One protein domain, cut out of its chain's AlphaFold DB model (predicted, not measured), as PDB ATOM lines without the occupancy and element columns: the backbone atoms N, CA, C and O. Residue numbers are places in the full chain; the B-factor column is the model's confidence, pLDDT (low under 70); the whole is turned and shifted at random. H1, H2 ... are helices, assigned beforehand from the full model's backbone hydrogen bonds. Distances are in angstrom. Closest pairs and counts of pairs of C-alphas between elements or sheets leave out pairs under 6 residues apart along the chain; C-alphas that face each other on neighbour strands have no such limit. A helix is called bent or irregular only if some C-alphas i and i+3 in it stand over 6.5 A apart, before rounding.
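AT A GLANCE: This is residues 147 to 208 of the 299 residues of the protein "HHH_4 domain-containing protein" of Desulfobacter sp (UniProt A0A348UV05). A sharply bent helix, H2, folds its two arms over H1, and H3 and H4 follow as a helical hairpin, of which H4 only just touches H1, end to end, while H3 stays apart from H1. H2b runs side by side with H1, while H2a crosses it more steeply. The printed part has 62 residues with four named helices, H1 to H4 in order, and no named strand; the class is all helix. It is compact and rounded, with a radius of gyration of the C-alphas of 10.1 A and spans of 27 by 24 by 18 A.

IN THESE COORDINATES: H2, residues 166 to 184, was assigned as one helix by its hydrogen bonds but is bent: C-alphas 173 and 176 are 9.6 A apart. Its arms are H2a, residues 166 to 173, 10.5 A long, and H2b, residues 176 to 184, 14.1 A long and irregular, with C-alphas 176 and 179 7.6 A apart. H1, residues 147 to 157, spans 15.3 A from C-alpha 147 at (201.540, 345.968, 295.509). H3 holds residues 186 to 191, 10.6 A. H4, residues 197 to 206, spans 13.9 A and ends at C-alpha 206 at (188.569, 328.738, 294.543).

HOW THE PARTS SIT: H2b touches H1 at a shallow tilt of 27 degrees, the same way; their closest C-alphas, of Leu 153 and Ala 179, are 5.7 A apart. H2a touches H1 at a steep tilt of 47 degrees, opposite ways, closest at the C-alphas of Leu 153 and Pro 167, 5.7 A. H3 and H4 form a hairpin, touching at 24 degrees, with the C-alphas of Pro 186 and Ala 204 closest at 5.3 A. H1 and H3 are apart. Every O i to N i+4 pair is within hydrogen-bond range in H1 and H2a, against 4 of 5 in H2b, 5 of 6 in H4 and 0 of 2 in H3, where 3 of 3 O i to N i+3 pairs are.

THE WHOLE: The C-alphas farthest apart, of Glu 147 and Pro 198, are 27.6 A apart. The printed part has no cut and no long link. Its mean pLDDT is 89.7, and no printed residue is under 70.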
ATOM      1  N   GLU A 147     202.567 345.637 296.507       76.62
ATOM      2  CA  GLU A 147     201.540 345.968 295.509       76.62
ATOM      3  C   GLU A 147     201.108 344.748 294.680       76.62
ATOM      4  O   GLU A 147     199.911 344.536 294.470       76.62
ATOM      5  N   LYS A 148     202.057 343.911 294.241       80.56
ATOM      6  CA  LYS A 148     201.754 342.672 293.502       80.56
ATOM      7  C   LYS A 148     200.970 341.687 294.367       80.56
ATOM      8  O   LYS A 148     199.950 341.160 293.925       80.56
ATOM      9  N   VAL A 149     201.400 341.507 295.613       85.69
ATOM     10  CA  VAL A 149     200.744 340.646 296.608       85.69
ATOM     11  C   VAL A 149     199.314 341.112 296.879       85.69
ATOM     12  O   VAL A 149     198.408 340.289 296.947       85.69
ATOM     13  N   MET A 150     199.073 342.422 296.962       81.25
ATOM     14  CA  MET A 150     197.724 342.970 297.143       81.25
ATOM     15  C   MET A 150     196.782 342.633 295.986       81.25
ATOM     16  O   MET A 150     195.641 342.236 296.222       81.25
ATOM     17  N   VAL A 151     197.247 342.774 294.739       80.25
ATOM     18  CA  VAL A 151     196.448 342.422 293.552       80.25
ATOM     19  C   VAL A 151     196.089 340.940 293.569       80.25
ATOM     20  O   VAL A 151     194.944 340.574 293.299       80.25
ATOM     21  N   GLU A 152     197.054 340.098 293.917       87.00
ATOM     22  CA  GLU A 152     196.857 338.660 294.022       87.00
ATOM     23  C   GLU A 152     195.845 338.294 295.115       87.00
ATOM     24  O   GLU A 152     194.895 337.553 294.853       87.00
ATOM     25  N   LEU A 153     195.982 338.880 296.307       88.88
ATOM     26  CA  LEU A 153     195.051 338.682 297.414       88.88
ATOM     27  C   LEU A 153     193.634 339.135 297.065       88.88
ATOM     28  O   LEU A 153     192.688 338.423 297.390       88.88
ATOM     29  N   TRP A 154     193.448 340.274 296.387       84.00
ATOM     30  CA  TRP A 154     192.109 340.651 295.922       84.00
ATOM     31  C   TRP A 154     191.529 339.622 294.969       84.00
ATOM     32  O   TRP A 154     190.356 339.304 295.108       84.00
ATOM     33  N   GLY A 155     192.324 339.087 294.043       84.69
ATOM     34  CA  GLY A 155     191.862 338.042 293.130       84.69
ATOM     35  C   GLY A 155     191.450 336.764 293.862       84.69
ATOM     36  O   GLY A 155     190.383 336.215 293.600       84.69
ATOM     37  N   MET A 156     192.261 336.306 294.817       89.81
ATOM     38  CA  MET A 156     191.988 335.092 295.597       89.81
ATOM     39  C   MET A 156     190.773 335.240 296.524       89.81
ATOM     40  O   MET A 156     190.038 334.274 296.737       89.81
ATOM     41  N   LEU A 157     190.579 336.437 297.081       90.25
ATOM     42  CA  LEU A 157     189.587 336.733 298.115       90.25
ATOM     43  C   LEU A 157     188.317 337.409 297.569       90.25
ATOM     44  O   LEU A 157     187.461 337.810 298.362       90.25
ATOM     45  N   ASP A 158     188.153 337.521 296.246       86.69
ATOM     46  CA  ASP A 158     186.944 338.067 295.606       86.69
ATOM     47  C   ASP A 158     185.775 337.067 295.649       86.69
ATOM     48  O   ASP A 158     185.254 336.612 294.631       86.69
ATOM     49  N   ILE A 159     185.365 336.694 296.863       87.50
ATOM     50  CA  ILE A 159     184.220 335.818 297.110       87.50
ATOM     51  C   ILE A 159     183.086 336.578 297.820       87.50
ATOM     52  O   ILE A 159     183.332 337.427 298.687       87.50
ATOM     53  N   PRO A 160     181.808 336.269 297.523       86.44
ATOM     54  CA  PRO A 160     180.679 336.914 298.185       86.44
ATOM     55  C   PRO A 160     180.707 336.740 299.709       86.44
ATOM     56  O   PRO A 160     180.775 335.619 300.222       86.44
ATOM     57  N   GLY A 161     180.596 337.853 300.432       85.38
ATOM     58  CA  GLY A 161     180.642 337.886 301.896       85.38
ATOM     59  C   GLY A 161     182.046 338.064 302.481       85.38
ATOM     60  O   GLY A 161     182.161 338.227 303.692       85.38
ATOM     61  N   MET A 162     183.102 338.088 301.658       89.56
ATOM     62  CA  MET A 162     184.440 338.423 302.136       89.56
ATOM     63  C   MET A 162     184.556 339.908 302.482       89.56
ATOM     64  O   MET A 162     184.078 340.791 301.762       89.56
ATOM     65  N   ARG A 163     185.235 340.196 303.593       86.00
ATOM     66  CA  ARG A 163     185.590 341.559 303.988       86.00
ATOM     67  C   ARG A 163     186.576 342.156 302.990       86.00
ATOM     68  O   ARG A 163     187.649 341.609 302.763       86.00
ATOM     69  N   LYS A 164     186.277 343.357 302.496       78.50
ATOM     70  CA  LYS A 164     187.169 344.098 301.585       78.50
ATOM     71  C   LYS A 164     188.490 344.545 302.229       78.50
ATOM     72  O   LYS A 164     189.428 344.885 301.516       78.50
ATOM     73  N   ALA A 165     188.538 344.604 303.560       79.25
ATOM     74  CA  ALA A 165     189.711 345.016 304.332       79.25
ATOM     75  C   ALA A 165     190.751 343.904 304.522       79.25
ATOM     76  O   ALA A 165     191.929 344.198 304.696       79.25
ATOM     77  N   LEU A 166     190.323 342.640 304.425       86.94
ATOM     78  CA  LEU A 166     191.134 341.472 304.767       86.94
ATOM     79  C   LEU A 166     192.480 341.390 304.019       86.94
ATOM     80  O   LEU A 166     193.479 341.081 304.663       86.94
ATOM     81  N   PRO A 167     192.576 341.712 302.711       87.25
ATOM     82  CA  PRO A 167     193.866 341.771 302.019       87.25
ATOM     83  C   PRO A 167     194.874 342.722 302.679       87.25
ATOM     84  O   PRO A 167     196.051 342.392 302.772       87.25
ATOM     85  N   GLY A 168     194.412 343.878 303.167       80.88
ATOM     86  CA  GLY A 168     195.263 344.842 303.864       80.88
ATOM     87  C   GLY A 168     195.777 344.289 305.191       80.88
ATOM     88  O   GLY A 168     196.975 344.327 305.434       80.88
ATOM     89  N   GLU A 169     194.897 343.683 305.991       86.12
ATOM     90  CA  GLU A 169     195.257 343.031 307.262       86.12
ATOM     91  C   GLU A 169     196.260 341.880 307.057       86.12
ATOM     92  O   GLU A 169     197.187 341.690 307.847       86.12
ATOM     93  N   LEU A 170     196.105 341.121 305.968       90.38
ATOM     94  CA  LEU A 170     197.032 340.058 305.589       90.38
ATOM     95  C   LEU A 170     198.411 340.613 305.223       90.38
ATOM     96  O   LEU A 170     199.413 340.062 305.672       90.38
ATOM     97  N   VAL A 171     198.483 341.699 304.449       85.94
ATOM     98  CA  VAL A 171     199.762 342.350 304.114       85.94
ATOM     99  C   VAL A 171     200.384 343.026 305.331       85.94
ATOM    100  O   VAL A 171     201.595 342.956 305.501       85.94
ATOM    101  N   GLU A 172     199.603 343.605 306.236       83.94
ATOM    102  CA  GLU A 172     200.137 344.132 307.496       83.94
ATOM    103  C   GLU A 172     200.790 343.024 308.335       83.94
ATOM    104  O   GLU A 172     201.913 343.198 308.817       83.94
ATOM    105  N   LYS A 173     200.138 341.858 308.451       88.56
ATOM    106  CA  LYS A 173     200.629 340.724 309.253       88.56
ATOM    107  C   LYS A 173     201.769 339.945 308.588       88.56
ATOM    108  O   LYS A 173     202.718 339.565 309.266       88.56
ATOM    109  N   TYR A 174     201.677 339.680 307.285       89.88
ATOM    110  CA  TYR A 174     202.568 338.757 306.565       89.88
ATOM    111  C   TYR A 174     203.419 339.425 305.474       89.88
ATOM    112  O   TYR A 174     204.255 338.757 304.861       89.88
ATOM    113  N   GLN A 175     203.251 340.731 305.249       86.38
ATOM    114  CA  GLN A 175     204.023 341.531 304.291       86.38
ATOM    115  C   GLN A 175     203.999 340.902 302.889       86.38
ATOM    116  O   GLN A 175     202.958 340.425 302.431       86.38
ATOM    117  N   SER A 176     205.147 340.853 302.213       85.31
ATOM    118  CA  SER A 176     205.281 340.304 300.865       85.31
ATOM    119  C   SER A 176     204.965 338.806 300.762       85.31
ATOM    120  O   SER A 176     204.831 338.296 299.657       85.31
ATOM    121  N   ASN A 177     204.838 338.092 301.886       89.81
ATOM    122  CA  ASN A 177     204.520 336.661 301.907       89.81
ATOM    123  C   ASN A 177     203.018 336.393 302.065       89.81
ATOM    124  O   ASN A 177     202.608 335.236 302.106       89.81
ATOM    125  N   ALA A 178     202.186 337.429 302.197       91.81
ATOM    126  CA  ALA A 178     200.780 337.272 302.556       91.81
ATOM    127  C   ALA A 178     200.002 336.356 301.600       91.81
ATOM    128  O   ALA A 178     199.279 335.471 302.057       91.81
ATOM    129  N   ALA A 179     200.186 336.517 300.287       92.88
ATOM    130  CA  ALA A 179     199.517 335.670 299.303       92.88
ATOM    131  C   ALA A 179     200.012 334.216 299.350       92.88
ATOM    132  O   ALA A 179     199.196 333.296 299.372       92.88
ATOM    133  N   ASP A 180     201.325 333.996 299.465       94.38
ATOM    134  CA  ASP A 180     201.914 332.653 299.573       94.38
ATOM    135  C   ASP A 180     201.459 331.919 300.834       94.38
ATOM    136  O   ASP A 180     201.187 330.717 300.810       94.38
ATOM    137  N   VAL A 181     201.335 332.645 301.943       95.56
ATOM    138  CA  VAL A 181     200.852 332.113 303.217       95.56
ATOM    139  C   VAL A 181     199.400 331.636 303.078       95.56
ATOM    140  O   VAL A 181     199.106 330.501 303.457       95.56
ATOM    141  N   VAL A 182     198.523 332.418 302.434       95.94
ATOM    142  CA  VAL A 182     197.139 331.996 302.133       95.94
ATOM    143  C   VAL A 182     197.106 330.838 301.131       95.94
ATOM    144  O   VAL A 182     196.331 329.903 301.307       95.94
ATOM    145  N   LYS A 183     197.958 330.848 300.100       95.19
ATOM    146  CA  LYS A 183     198.055 329.753 299.122       95.19
ATOM    147  C   LYS A 183     198.501 328.437 299.743       95.19
ATOM    148  O   LYS A 183     198.055 327.387 299.300       95.19
ATOM    149  N   LYS A 184     199.396 328.492 300.730       95.25
ATOM    150  CA  LYS A 184     199.927 327.316 301.428       95.25
ATOM    151  C   LYS A 184     198.936 326.742 302.437       95.25
ATOM    152  O   LYS A 184     198.944 325.534 302.678       95.25
ATOM    153  N   ASN A 185     198.124 327.591 303.058       94.38
ATOM    154  CA  ASN A 185     197.036 327.158 303.920       94.38
ATOM    155  C   ASN A 185     195.923 328.223 303.953       94.38
ATOM    156  O   ASN A 185     196.012 329.162 304.739       94.38
ATOM    157  N   PRO A 186     194.845 328.083 303.165       95.94
ATOM    158  CA  PRO A 186     193.755 329.059 303.123       95.94
ATOM    159  C   PRO A 186     192.934 329.097 304.417       95.94
ATOM    160  O   PRO A 186     192.229 330.073 304.668       95.94
ATOM    161  N   TYR A 187     193.034 328.077 305.273       96.00
ATOM    162  CA  TYR A 187     192.305 328.043 306.540       96.00
ATOM    163  C   TYR A 187     192.892 328.975 307.599       96.00
ATOM    164  O   TYR A 187     192.184 329.297 308.537       96.00
ATOM    165  N   ILE A 188     194.096 329.532 307.408       94.94
ATOM    166  CA  ILE A 188     194.611 330.615 308.273       94.94
ATOM    167  C   ILE A 188     193.695 331.840 308.298       94.94
ATOM    168  O   ILE A 188     193.791 332.681 309.186       94.94
ATOM    169  N   LEU A 189     192.839 331.989 307.281       95.44
ATOM    170  CA  LEU A 189     191.910 333.102 307.204       95.44
ATOM    171  C   LEU A 189     190.932 333.082 308.385       95.44
ATOM    172  O   LEU A 189     190.424 334.143 308.726       95.44
ATOM    173  N   THR A 190     190.706 331.932 309.038       94.06
ATOM    174  CA  THR A 190     189.856 331.841 310.235       94.06
ATOM    175  C   THR A 190     190.418 332.579 311.447       94.06
ATOM    176  O   THR A 190     189.657 332.935 312.342       94.06
ATOM    177  N   ASP A 191     191.720 332.886 311.457       91.31
ATOM    178  CA  ASP A 191     192.347 333.707 312.501       91.31
ATOM    179  C   ASP A 191     191.906 335.178 312.429       91.31
ATOM    180  O   ASP A 191     192.165 335.962 313.346       91.31
ATOM    181  N   PHE A 192     191.279 335.588 311.323       91.44
ATOM    182  CA  PHE A 192     190.852 336.961 311.096       91.44
ATOM    183  C   PHE A 192     189.378 337.142 311.454       91.44
ATOM    184  O   PHE A 192     188.489 336.406 311.022       91.44
ATOM    185  N   SER A 193     189.100 338.191 312.228       86.94
ATOM    186  CA  SER A 193     187.756 338.476 312.727       86.94
ATOM    187  C   SER A 193     186.729 338.617 311.596       86.94
ATOM    188  O   SER A 193     186.885 339.414 310.663       86.94
ATOM    189  N   GLY A 194     185.626 337.876 311.713       86.75
ATOM    190  CA  GLY A 194     184.551 337.862 310.721       86.75
ATOM    191  C   GLY A 194     184.788 336.902 309.553       86.75
ATOM    192  O   GLY A 194     184.019 336.929 308.593       86.75
ATOM    193  N   VAL A 195     185.813 336.050 309.627       92.88
ATOM    194  CA  VAL A 195     186.050 334.970 308.670       92.88
ATOM    195  C   VAL A 195     185.944 333.631 309.394       92.88
ATOM    196  O   VAL A 195     186.811 333.257 310.164       92.88
ATOM    197  N   GLY A 196     184.850 332.906 309.165       92.88
ATOM    198  CA  GLY A 196     184.699 331.529 309.644       92.88
ATOM    199  C   GLY A 196     185.129 330.503 308.595       92.88
ATOM    200  O   GLY A 196     185.357 330.852 307.430       92.88
ATOM    201  N   PHE A 197     185.135 329.223 308.978       95.75
ATOM    202  CA  PHE A 197     185.407 328.108 308.066       95.75
ATOM    203  C   PHE A 197     184.625 328.193 306.739       95.75
ATOM    204  O   PHE A 197     185.258 328.061 305.698       95.75
ATOM    205  N   PRO A 198     183.310 328.517 306.693       95.00
ATOM    206  CA  PRO A 198     182.582 328.572 305.418       95.00
ATOM    207  C   PRO A 198     183.097 329.619 304.416       95.00
ATOM    208  O   PRO A 198     182.870 329.500 303.211       95.00
ATOM    209  N   LEU A 199     183.740 330.691 304.887       95.44
ATOM    210  CA  LEU A 199     184.385 331.675 304.011       95.44
ATOM    211  C   LEU A 199     185.764 331.174 303.576       95.44
ATOM    212  O   LEU A 199     186.050 331.186 302.381       95.44
ATOM    213  N   ALA A 200     186.572 330.684 304.517       96.56
ATOM    214  CA  ALA A 200     187.901 330.148 304.233       96.56
ATOM    215  C   ALA A 200     187.859 328.938 303.277       96.56
ATOM    216  O   ALA A 200     188.643 328.877 302.335       96.56
ATOM    217  N   ASP A 201     186.893 328.031 303.444       96.75
ATOM    218  CA  ASP A 201     186.677 326.856 302.585       96.75
ATOM    219  C   ASP A 201     186.336 327.255 301.144       96.75
ATOM    220  O   ASP A 201     186.843 326.679 300.185       96.75
ATOM    221  N   ARG A 202     185.537 328.316 300.968       95.81
ATOM    222  CA  ARG A 202     185.248 328.855 299.633       95.81
ATOM    223  C   ARG A 202     186.492 329.426 298.963       95.81
ATOM    224  O   ARG A 202     186.663 329.207 297.767       95.81
ATOM    225  N   VAL A 203     187.359 330.113 299.711       95.94
ATOM    226  CA  VAL A 203     188.663 330.549 299.186       95.94
ATOM    227  C   VAL A 203     189.507 329.334 298.818       95.94
ATOM    228  O   VAL A 203     190.010 329.284 297.702       95.94
ATOM    229  N   ALA A 204     189.612 328.338 299.703       96.06
ATOM    230  CA  ALA A 204     190.406 327.130 299.492       96.06
ATOM    231  C   ALA A 204     190.041 326.421 298.181       96.06
ATOM    232  O   ALA A 204     190.910 326.145 297.352       96.06
ATOM    233  N   LEU A 205     188.746 326.189 297.959       94.19
ATOM    234  CA  LEU A 205     188.246 325.572 296.733       94.19
ATOM    235  C   LEU A 205     188.489 326.462 295.504       94.19
ATOM    236  O   LEU A 205     188.877 325.950 294.456       94.19
ATOM    237  N   ASN A 206     188.321 327.784 295.630       92.38
ATOM    238  CA  ASN A 206     188.569 328.738 294.543       92.38
ATOM    239  C   ASN A 206     190.042 328.757 294.098       92.38
ATOM    240  O   ASN A 206     190.326 328.903 292.913       92.38
ATOM    241  N   ILE A 207     190.981 328.573 295.031       92.62
ATOM    242  CA  ILE A 207     192.422 328.529 294.738       92.62
ATOM    243  C   ILE A 207     192.938 327.114 294.417       92.62
ATOM    244  O   ILE A 207     194.141 326.933 294.237       92.62
ATOM    245  N   GLY A 208     192.047 326.117 294.317       93.19
ATOM    246  CA  GLY A 208     192.361 324.781 293.799       93.19
ATOM    247  C   GLY A 208     192.652 323.695 294.838       93.19
ATOM    248  O   GLY A 208     193.209 322.660 294.473       93.19
TER     249      GLY A 208